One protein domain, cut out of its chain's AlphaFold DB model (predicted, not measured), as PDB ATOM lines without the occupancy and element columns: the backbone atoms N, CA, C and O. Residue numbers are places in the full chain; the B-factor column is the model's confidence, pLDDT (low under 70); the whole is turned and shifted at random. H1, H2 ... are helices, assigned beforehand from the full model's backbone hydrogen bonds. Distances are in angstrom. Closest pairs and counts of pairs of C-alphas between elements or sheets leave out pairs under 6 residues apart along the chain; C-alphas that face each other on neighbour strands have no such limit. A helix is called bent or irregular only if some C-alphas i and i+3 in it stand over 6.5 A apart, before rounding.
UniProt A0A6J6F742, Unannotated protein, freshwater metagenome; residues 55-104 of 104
ATOM      1  N   GLY A  55      14.541  10.535 -59.502       93.56
ATOM      2  CA  GLY A  55      15.980  10.311 -59.570       93.56
ATOM      3  C   GLY A  55      16.415   9.186 -58.642       93.56
ATOM      4  O   GLY A  55      15.614   8.611 -57.898       93.56
ATOM      5  N   THR A  56      17.699   8.866 -58.690       94.62
ATOM      6  CA  THR A  56      18.351   7.946 -57.759       94.62
ATOM      7  C   THR A  56      18.448   8.554 -56.359       94.62
ATOM      8  O   THR A  56      18.320   9.761 -56.164       94.62
ATOM      9  N   TRP A  57      18.729   7.711 -55.364       93.25
ATOM     10  CA  TRP A  57      18.914   8.130 -53.971       93.25
ATOM     11  C   TRP A  57      19.882   9.312 -53.793       93.25
ATOM     12  O   TRP A  57      19.622  10.179 -52.967       93.25
ATOM     13  N   ASP A  58      20.966   9.363 -54.578       93.38
ATOM     14  CA  ASP A  58      21.963  10.441 -54.499       93.38
ATOM     15  C   ASP A  58      21.506  11.736 -55.188       93.38
ATOM     16  O   ASP A  58      21.962  12.818 -54.828       93.38
ATOM     17  N   GLU A  59      20.594  11.648 -56.159       94.94
ATOM     18  CA  GLU A  59      20.080  12.800 -56.913       94.94
ATOM     19  C   GLU A  59      18.897  13.474 -56.207       94.94
ATOM     20  O   GLU A  59      18.708  14.687 -56.329       94.94
ATOM     21  N   LEU A  60      18.111  12.704 -55.441       93.75
ATOM     22  CA  LEU A  60      16.901  13.185 -54.768       93.75
ATOM     23  C   LEU A  60      17.108  14.454 -53.923       93.75
ATOM     24  O   LEU A  60      16.263  15.343 -54.035       93.75
ATOM     25  N   PRO A  61      18.178  14.611 -53.116       92.06
ATOM     26  CA  PRO A  61      18.395  15.844 -52.362       92.06
ATOM     27  C   PRO A  61      18.433  17.089 -53.256       92.06
ATOM     28  O   PRO A  61      17.736  18.064 -52.982       92.06
ATOM     29  N   THR A  62      19.181  17.034 -54.360       93.44
ATOM     30  CA  THR A  62      19.300  18.146 -55.310       93.44
ATOM     31  C   THR A  62      17.998  18.390 -56.066       93.44
ATOM     32  O   THR A  62      17.587  19.540 -56.214       93.44
ATOM     33  N   ILE A  63      17.321  17.330 -56.515       94.94
ATOM     34  CA  ILE A  63      16.039  17.446 -57.225       94.94
ATOM     35  C   ILE A  63      14.992  18.110 -56.327       94.94
ATOM     36  O   ILE A  63      14.334  19.064 -56.737       94.94
ATOM     37  N   LEU A  64      14.852  17.647 -55.085       93.88
ATOM     38  CA  LEU A  64      13.869  18.197 -54.156       93.88
ATOM     39  C   LEU A  64      14.199  19.641 -53.761       93.88
ATOM     40  O   LEU A  64      13.280  20.444 -53.607       93.88
ATOM     41  N   GLU A  65      15.481  20.000 -53.647       91.69
ATOM     42  CA  GLU A  65      15.884  21.395 -53.453       91.69
ATOM     43  C   GLU A  65      15.446  22.270 -54.635       91.69
ATOM     44  O   GLU A  65      14.798  23.295 -54.426       91.69
ATOM     45  N   GLN A  66      15.723  21.854 -55.872       92.62
ATOM     46  CA  GLN A  66      15.343  22.607 -57.072       92.62
ATOM     47  C   GLN A  66      13.828  22.791 -57.202       92.62
ATOM     48  O   GLN A  66      13.368  23.858 -57.604       92.62
ATOM     49  N   TRP A  67      13.057  21.760 -56.859       93.69
ATOM     50  CA  TRP A  67      11.605  21.772 -57.011       93.69
ATOM     51  C   TRP A  67      10.876  22.510 -55.890       93.69
ATOM     52  O   TRP A  67       9.819  23.082 -56.145       93.69
ATOM     53  N   TYR A  68      11.397  22.483 -54.659       93.12
ATOM     54  CA  TYR A  68      10.626  22.897 -53.483       93.12
ATOM     55  C   TYR A  68      11.287  23.965 -52.608       93.12
ATOM     56  O   TYR A  68      10.609  24.515 -51.733       93.12
ATOM     57  N   SER A  69      12.567  24.297 -52.812       90.62
ATOM     58  CA  SER A  69      13.250  25.290 -51.976       90.62
ATOM     59  C   SER A  69      12.527  26.637 -51.998       90.62
ATOM     60  O   SER A  69      12.230  27.193 -53.055       90.62
ATOM     61  N   GLY A  70      12.218  27.160 -50.809       90.50
ATOM     62  CA  GLY A  70      11.516  28.432 -50.655       90.50
ATOM     63  C   GLY A  70      10.026  28.408 -51.024       90.50
ATOM     64  O   GLY A  70       9.371  29.439 -50.884       90.50
ATOM     65  N   LEU A  71       9.470  27.271 -51.461       92.12
ATOM     66  CA  LEU A  71       8.051  27.136 -51.824       92.12
ATOM     67  C   LEU A  71       7.212  26.474 -50.730       92.12
ATOM     68  O   LEU A  71       6.012  26.733 -50.638       92.12
ATOM     69  N   VAL A  72       7.832  25.629 -49.906       91.12
ATOM     70  CA  VAL A  72       7.157  24.835 -48.873       91.12
ATOM     71  C   VAL A  72       7.831  25.000 -47.515       91.12
ATOM     72  O   VAL A  72       9.012  25.332 -47.425       91.12
ATOM     73  N   ASP A  73       7.081  24.747 -46.445       88.69
ATOM     74  CA  ASP A  73       7.603  24.770 -45.072       88.69
ATOM     75  C   ASP A  73       8.270  23.432 -44.679       88.69
ATOM     76  O   ASP A  73       9.032  23.367 -43.718       88.69
ATOM     77  N   GLY A  74       8.013  22.362 -45.439       87.81
ATOM     78  CA  GLY A  74       8.625  21.048 -45.257       87.81
ATOM     79  C   GLY A  74       8.100  20.011 -46.251       87.81
ATOM     80  O   GLY A  74       7.122  20.251 -46.960       87.81
ATOM     81  N   LEU A  75       8.752  18.846 -46.291       89.44
ATOM     82  CA  LEU A  75       8.377  17.707 -47.130       89.44
ATOM     83  C   LEU A  75       8.053  16.494 -46.255       89.44
ATOM     84  O   LEU A  75       8.825  16.138 -45.366       89.44
ATOM     85  N   LEU A  76       6.925  15.838 -46.534       91.00
ATOM     86  CA  LEU A  76       6.600  14.529 -45.973       91.00
ATOM     87  C   LEU A  76       7.011  13.459 -46.982       91.00
ATOM     88  O   LEU A  76       6.445  13.389 -48.071       91.00
ATOM     89  N   ILE A  77       7.970  12.616 -46.608       90.50
ATOM     90  CA  ILE A  77       8.470  11.534 -47.457       90.50
ATOM     91  C   ILE A  77       8.146  10.211 -46.774       90.50
ATOM     92  O   ILE A  77       8.522   9.994 -45.623       90.50
ATOM     93  N   GLN A  78       7.420   9.346 -47.478       91.25
ATOM     94  CA  GLN A  78       7.077   8.019 -46.976       91.25
ATOM     95  C   GLN A  78       8.306   7.102 -47.055       91.25
ATOM     96  O   GLN A  78       8.990   7.117 -48.084       91.25
ATOM     97  N   PRO A  79       8.601   6.319 -46.003       91.25
ATOM     98  CA  PRO A  79       9.632   5.298 -46.083       91.25
ATOM     99  C   PRO A  79       9.240   4.223 -47.110       91.25
ATOM    100  O   PRO A  79       8.048   3.981 -47.319       91.25
ATOM    101  N   PRO A  80      10.221   3.583 -47.761       93.50
ATOM    102  CA  PRO A  80       9.959   2.420 -48.600       93.50
ATOM    103  C   PRO A  80       9.435   1.239 -47.767       93.50
ATOM    104  O   PRO A  80       9.737   1.126 -46.582       93.50
ATOM    105  N   ASP A  81       8.689   0.331 -48.404       95.50
ATOM    106  CA  ASP A  81       8.116  -0.844 -47.725       95.50
ATOM    107  C   ASP A  81       9.173  -1.882 -47.306       95.50
ATOM    108  O   ASP A  81       8.939  -2.656 -46.381       95.50
ATOM    109  N   ASP A  82      10.312  -1.932 -48.004       97.06
ATOM    110  CA  ASP A  82      11.402  -2.871 -47.730       97.06
ATOM    111  C   ASP A  82      12.329  -2.328 -46.624       97.06
ATOM    112  O   ASP A  82      13.078  -1.378 -46.882       97.06
ATOM    113  N   PRO A  83      12.366  -2.953 -45.427       95.81
ATOM    114  CA  PRO A  83      13.219  -2.503 -44.327       95.81
ATOM    115  C   PRO A  83      14.719  -2.542 -44.648       95.81
ATOM    116  O   PRO A  83      15.512  -1.855 -44.004       95.81
ATOM    117  N   ALA A  84      15.153  -3.317 -45.651       97.19
ATOM    118  CA  ALA A  84      16.551  -3.312 -46.088       97.19
ATOM    119  C   ALA A  84      16.995  -1.936 -46.624       97.19
ATOM    120  O   ALA A  84      18.193  -1.638 -46.656       97.19
ATOM    121  N   LEU A  85      16.044  -1.084 -47.017       96.31
ATOM    122  CA  LEU A  85      16.296   0.262 -47.519       96.31
ATOM    123  C   LEU A  85      16.352   1.326 -46.411       96.31
ATOM    124  O   LEU A  85      16.749   2.453 -46.704       96.31
ATOM    125  N   ASP A  86      16.043   0.996 -45.153       95.50
ATOM    126  CA  ASP A  86      15.958   1.962 -44.045       95.50
ATOM    127  C   ASP A  86      17.240   2.784 -43.864       95.50
ATOM    128  O   ASP A  86      17.194   4.008 -43.718       95.50
ATOM    129  N   ALA A  87      18.407   2.133 -43.913       95.75
ATOM    130  CA  ALA A  87      19.694   2.813 -43.773       95.75
ATOM    131  C   ALA A  87      19.929   3.834 -44.898       95.75
ATOM    132  O   ALA A  87      20.364   4.960 -44.635       95.75
ATOM    133  N   ARG A  88      19.599   3.460 -46.140       95.00
ATOM    134  CA  ARG A  88      19.758   4.322 -47.314       95.00
ATOM    135  C   ARG A  88      18.735   5.457 -47.332       95.00
ATOM    136  O   ARG A  88      19.073   6.597 -47.654       95.00
ATOM    137  N   PHE A  89      17.503   5.163 -46.931       95.19
ATOM    138  CA  PHE A  89      16.448   6.151 -46.760       95.19
ATOM    139  C   PHE A  89      16.846   7.195 -45.709       95.19
ATOM    140  O   PHE A  89      16.812   8.393 -45.987       95.19
ATOM    141  N   ALA A  90      17.328   6.760 -44.541       93.75
ATOM    142  CA  ALA A  90      17.792   7.653 -43.482       93.75
ATOM    143  C   ALA A  90      18.975   8.536 -43.922       93.75
ATOM    144  O   ALA A  90      19.019   9.714 -43.568       93.75
ATOM    145  N   GLU A  91      19.928   7.999 -44.688       93.44
ATOM    146  CA  GLU A  91      21.022   8.784 -45.278       93.44
ATOM    147  C   GLU A  91      20.490   9.874 -46.220       93.44
ATOM    148  O   GLU A  91      20.849  11.044 -46.078       93.44
ATOM    149  N   THR A  92      19.566   9.509 -47.108       93.31
ATOM    150  CA  THR A  92      18.948  10.433 -48.071       93.31
ATOM    151  C   THR A  92      18.169  11.546 -47.360       93.31
ATOM    152  O   THR A  92      18.323  12.722 -47.692       93.31
ATOM    153  N   LEU A  93      17.394  11.217 -46.319       92.69
ATOM    154  CA  LEU A  93      16.664  12.210 -45.523       92.69
ATOM    155  C   LEU A  93      17.588  13.220 -44.828       92.69
ATOM    156  O   LEU A  93      17.250  14.401 -44.755       92.69
ATOM    157  N   ARG A  94      18.763  12.792 -44.341       91.12
ATOM    158  CA  ARG A  94      19.745  13.719 -43.747       91.12
ATOM    159  C   ARG A  94      20.275  14.717 -44.773       91.12
ATOM    160  O   ARG A  94      20.479  15.872 -44.417       91.12
ATOM    161  N   ALA A  95      20.468  14.293 -46.021       87.19
ATOM    162  CA  ALA A  95      20.872  15.192 -47.099       87.19
ATOM    163  C   ALA A  95      19.747  16.179 -47.473       87.19
ATOM    164  O   ALA A  95      20.004  17.371 -47.648       87.19
ATOM    165  N   ILE A  96      18.493  15.712 -47.502       86.75
ATOM    166  CA  ILE A  96      17.295  16.527 -47.787       86.75
ATOM    167  C   ILE A  96      17.016  17.572 -46.700       86.75
ATOM    168  O   ILE A  96      16.547  18.661 -47.016       86.75
ATOM    169  N   GLY A  97      17.316  17.291 -45.426       74.56
ATOM    170  CA  GLY A  97      17.063  18.198 -44.291       74.56
ATOM    171  C   GLY A  97      17.731  19.584 -44.376       74.56
ATOM    172  O   GLY A  97      17.555  20.403 -43.478       74.56
ATOM    173  N   SER A  98      18.488  19.848 -45.442       69.19
ATOM    174  CA  SER A  98      19.098  21.130 -45.793       69.19
ATOM    175  C   SER A  98      18.231  22.038 -46.689       69.19
ATOM    176  O   SER A  98      18.598  23.197 -46.894       69.19
ATOM    177  N   ILE A  99      17.083  21.566 -47.205       74.50
ATOM    178  CA  ILE A  99      16.202  22.373 -48.068       74.50
ATOM    179  C   ILE A  99      15.667  23.583 -47.295       74.50
ATOM    180  O   ILE A  99      15.088  23.459 -46.216       74.50
ATOM    181  N   ARG A 100      15.841  24.775 -47.877       79.44
ATOM    182  CA  ARG A 100      15.384  26.026 -47.257       79.44
ATOM    183  C   ARG A 100      13.854  26.090 -47.192       79.44
ATOM    184  O   ARG A 100      13.218  25.929 -48.240       79.44
ATOM    185  N   PRO A 101      13.274  26.403 -46.019       81.81
ATOM    186  CA  PRO A 101      11.840  26.618 -45.897       81.81
ATOM    187  C   PRO A 101      11.418  27.893 -46.633       81.81
ATOM    188  O   PRO A 101      12.238  28.774 -46.917       81.81
ATOM    189  N   ARG A 102      10.120  28.004 -46.919       82.69
ATOM    190  CA  ARG A 102       9.510  29.230 -47.439       82.69
ATOM    191  C   ARG A 102       9.828  30.413 -46.520       82.69
ATOM    192  O   ARG A 102       9.629  30.345 -45.310       82.69
ATOM    193  N   LEU A 103      10.336  31.497 -47.104       71.06
ATOM    194  CA  LEU A 103      10.522  32.752 -46.378       71.06
ATOM    195  C   LEU A 103       9.129  33.331 -46.097       71.06
ATOM    196  O   LEU A 103       8.372  33.593 -47.035       71.06
ATOM    197  N   GLY A 104       8.780  33.426 -44.812       58.16
ATOM    198  CA  GLY A 104       7.567  34.097 -44.335       58.16
ATOM    199  C   GLY A 104       7.636  35.610 -44.470       58.16
ATOM    200  O   GLY A 104       8.765  36.153 -44.513       58.16
TER     201      GLY A 104
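AT A GLANCE: This is residues 55 to 104 of the 104 residues of the protein "Unannotated protein" of freshwater metagenome (UniProt A0A6J6F742). A short helix, H1, packs near the end of a longer one, H2, and the extended link between them runs the length of a slender rod before H2 folds back beside it. Residues 81 to 87 stick out at one end of the rod. The printed part has 50 residues, two named helices in the order H1, H2, and no named strand. The class is all helix, with 23 residues in named elements, under half. It is only just compact, close to loose, with a radius of gyration of the C-alphas of 11.6 A and spans of 38 by 17 by 14 A.

HOW THE PARTS SIT: H1, residues 60 to 68, and H2, residues 83 to 96, touch, and H2 touches H1 with residues 92 to 96 alone. Their closest C-alphas, of Pro 61 and Ile 96, are 4.8 A apart. They run the same way at a steep tilt of 50 degrees. Every O i to N i+4 pair is within hydrogen-bond range in H1, and 8 of 10 in H2.

IN THESE COORDINATES: H1 begins at C-alpha 60 (16.901, 13.185, -54.768) and is 11.6 A long from first to last C-alpha. H2 measures 19.8 A likewise, ending at C-alpha 96 (17.295, 16.527, -47.787). H2 is irregular: C-alphas 84 and 87 are 7.3 A apart.

THE WHOLE: The C-alphas farthest apart, of Ala 84 and Gly 104, are 38.5 A apart. H1 to H2 is a long link of 14 residues. The printed part has no cut. Residues 98 and 104 have pLDDT under 70.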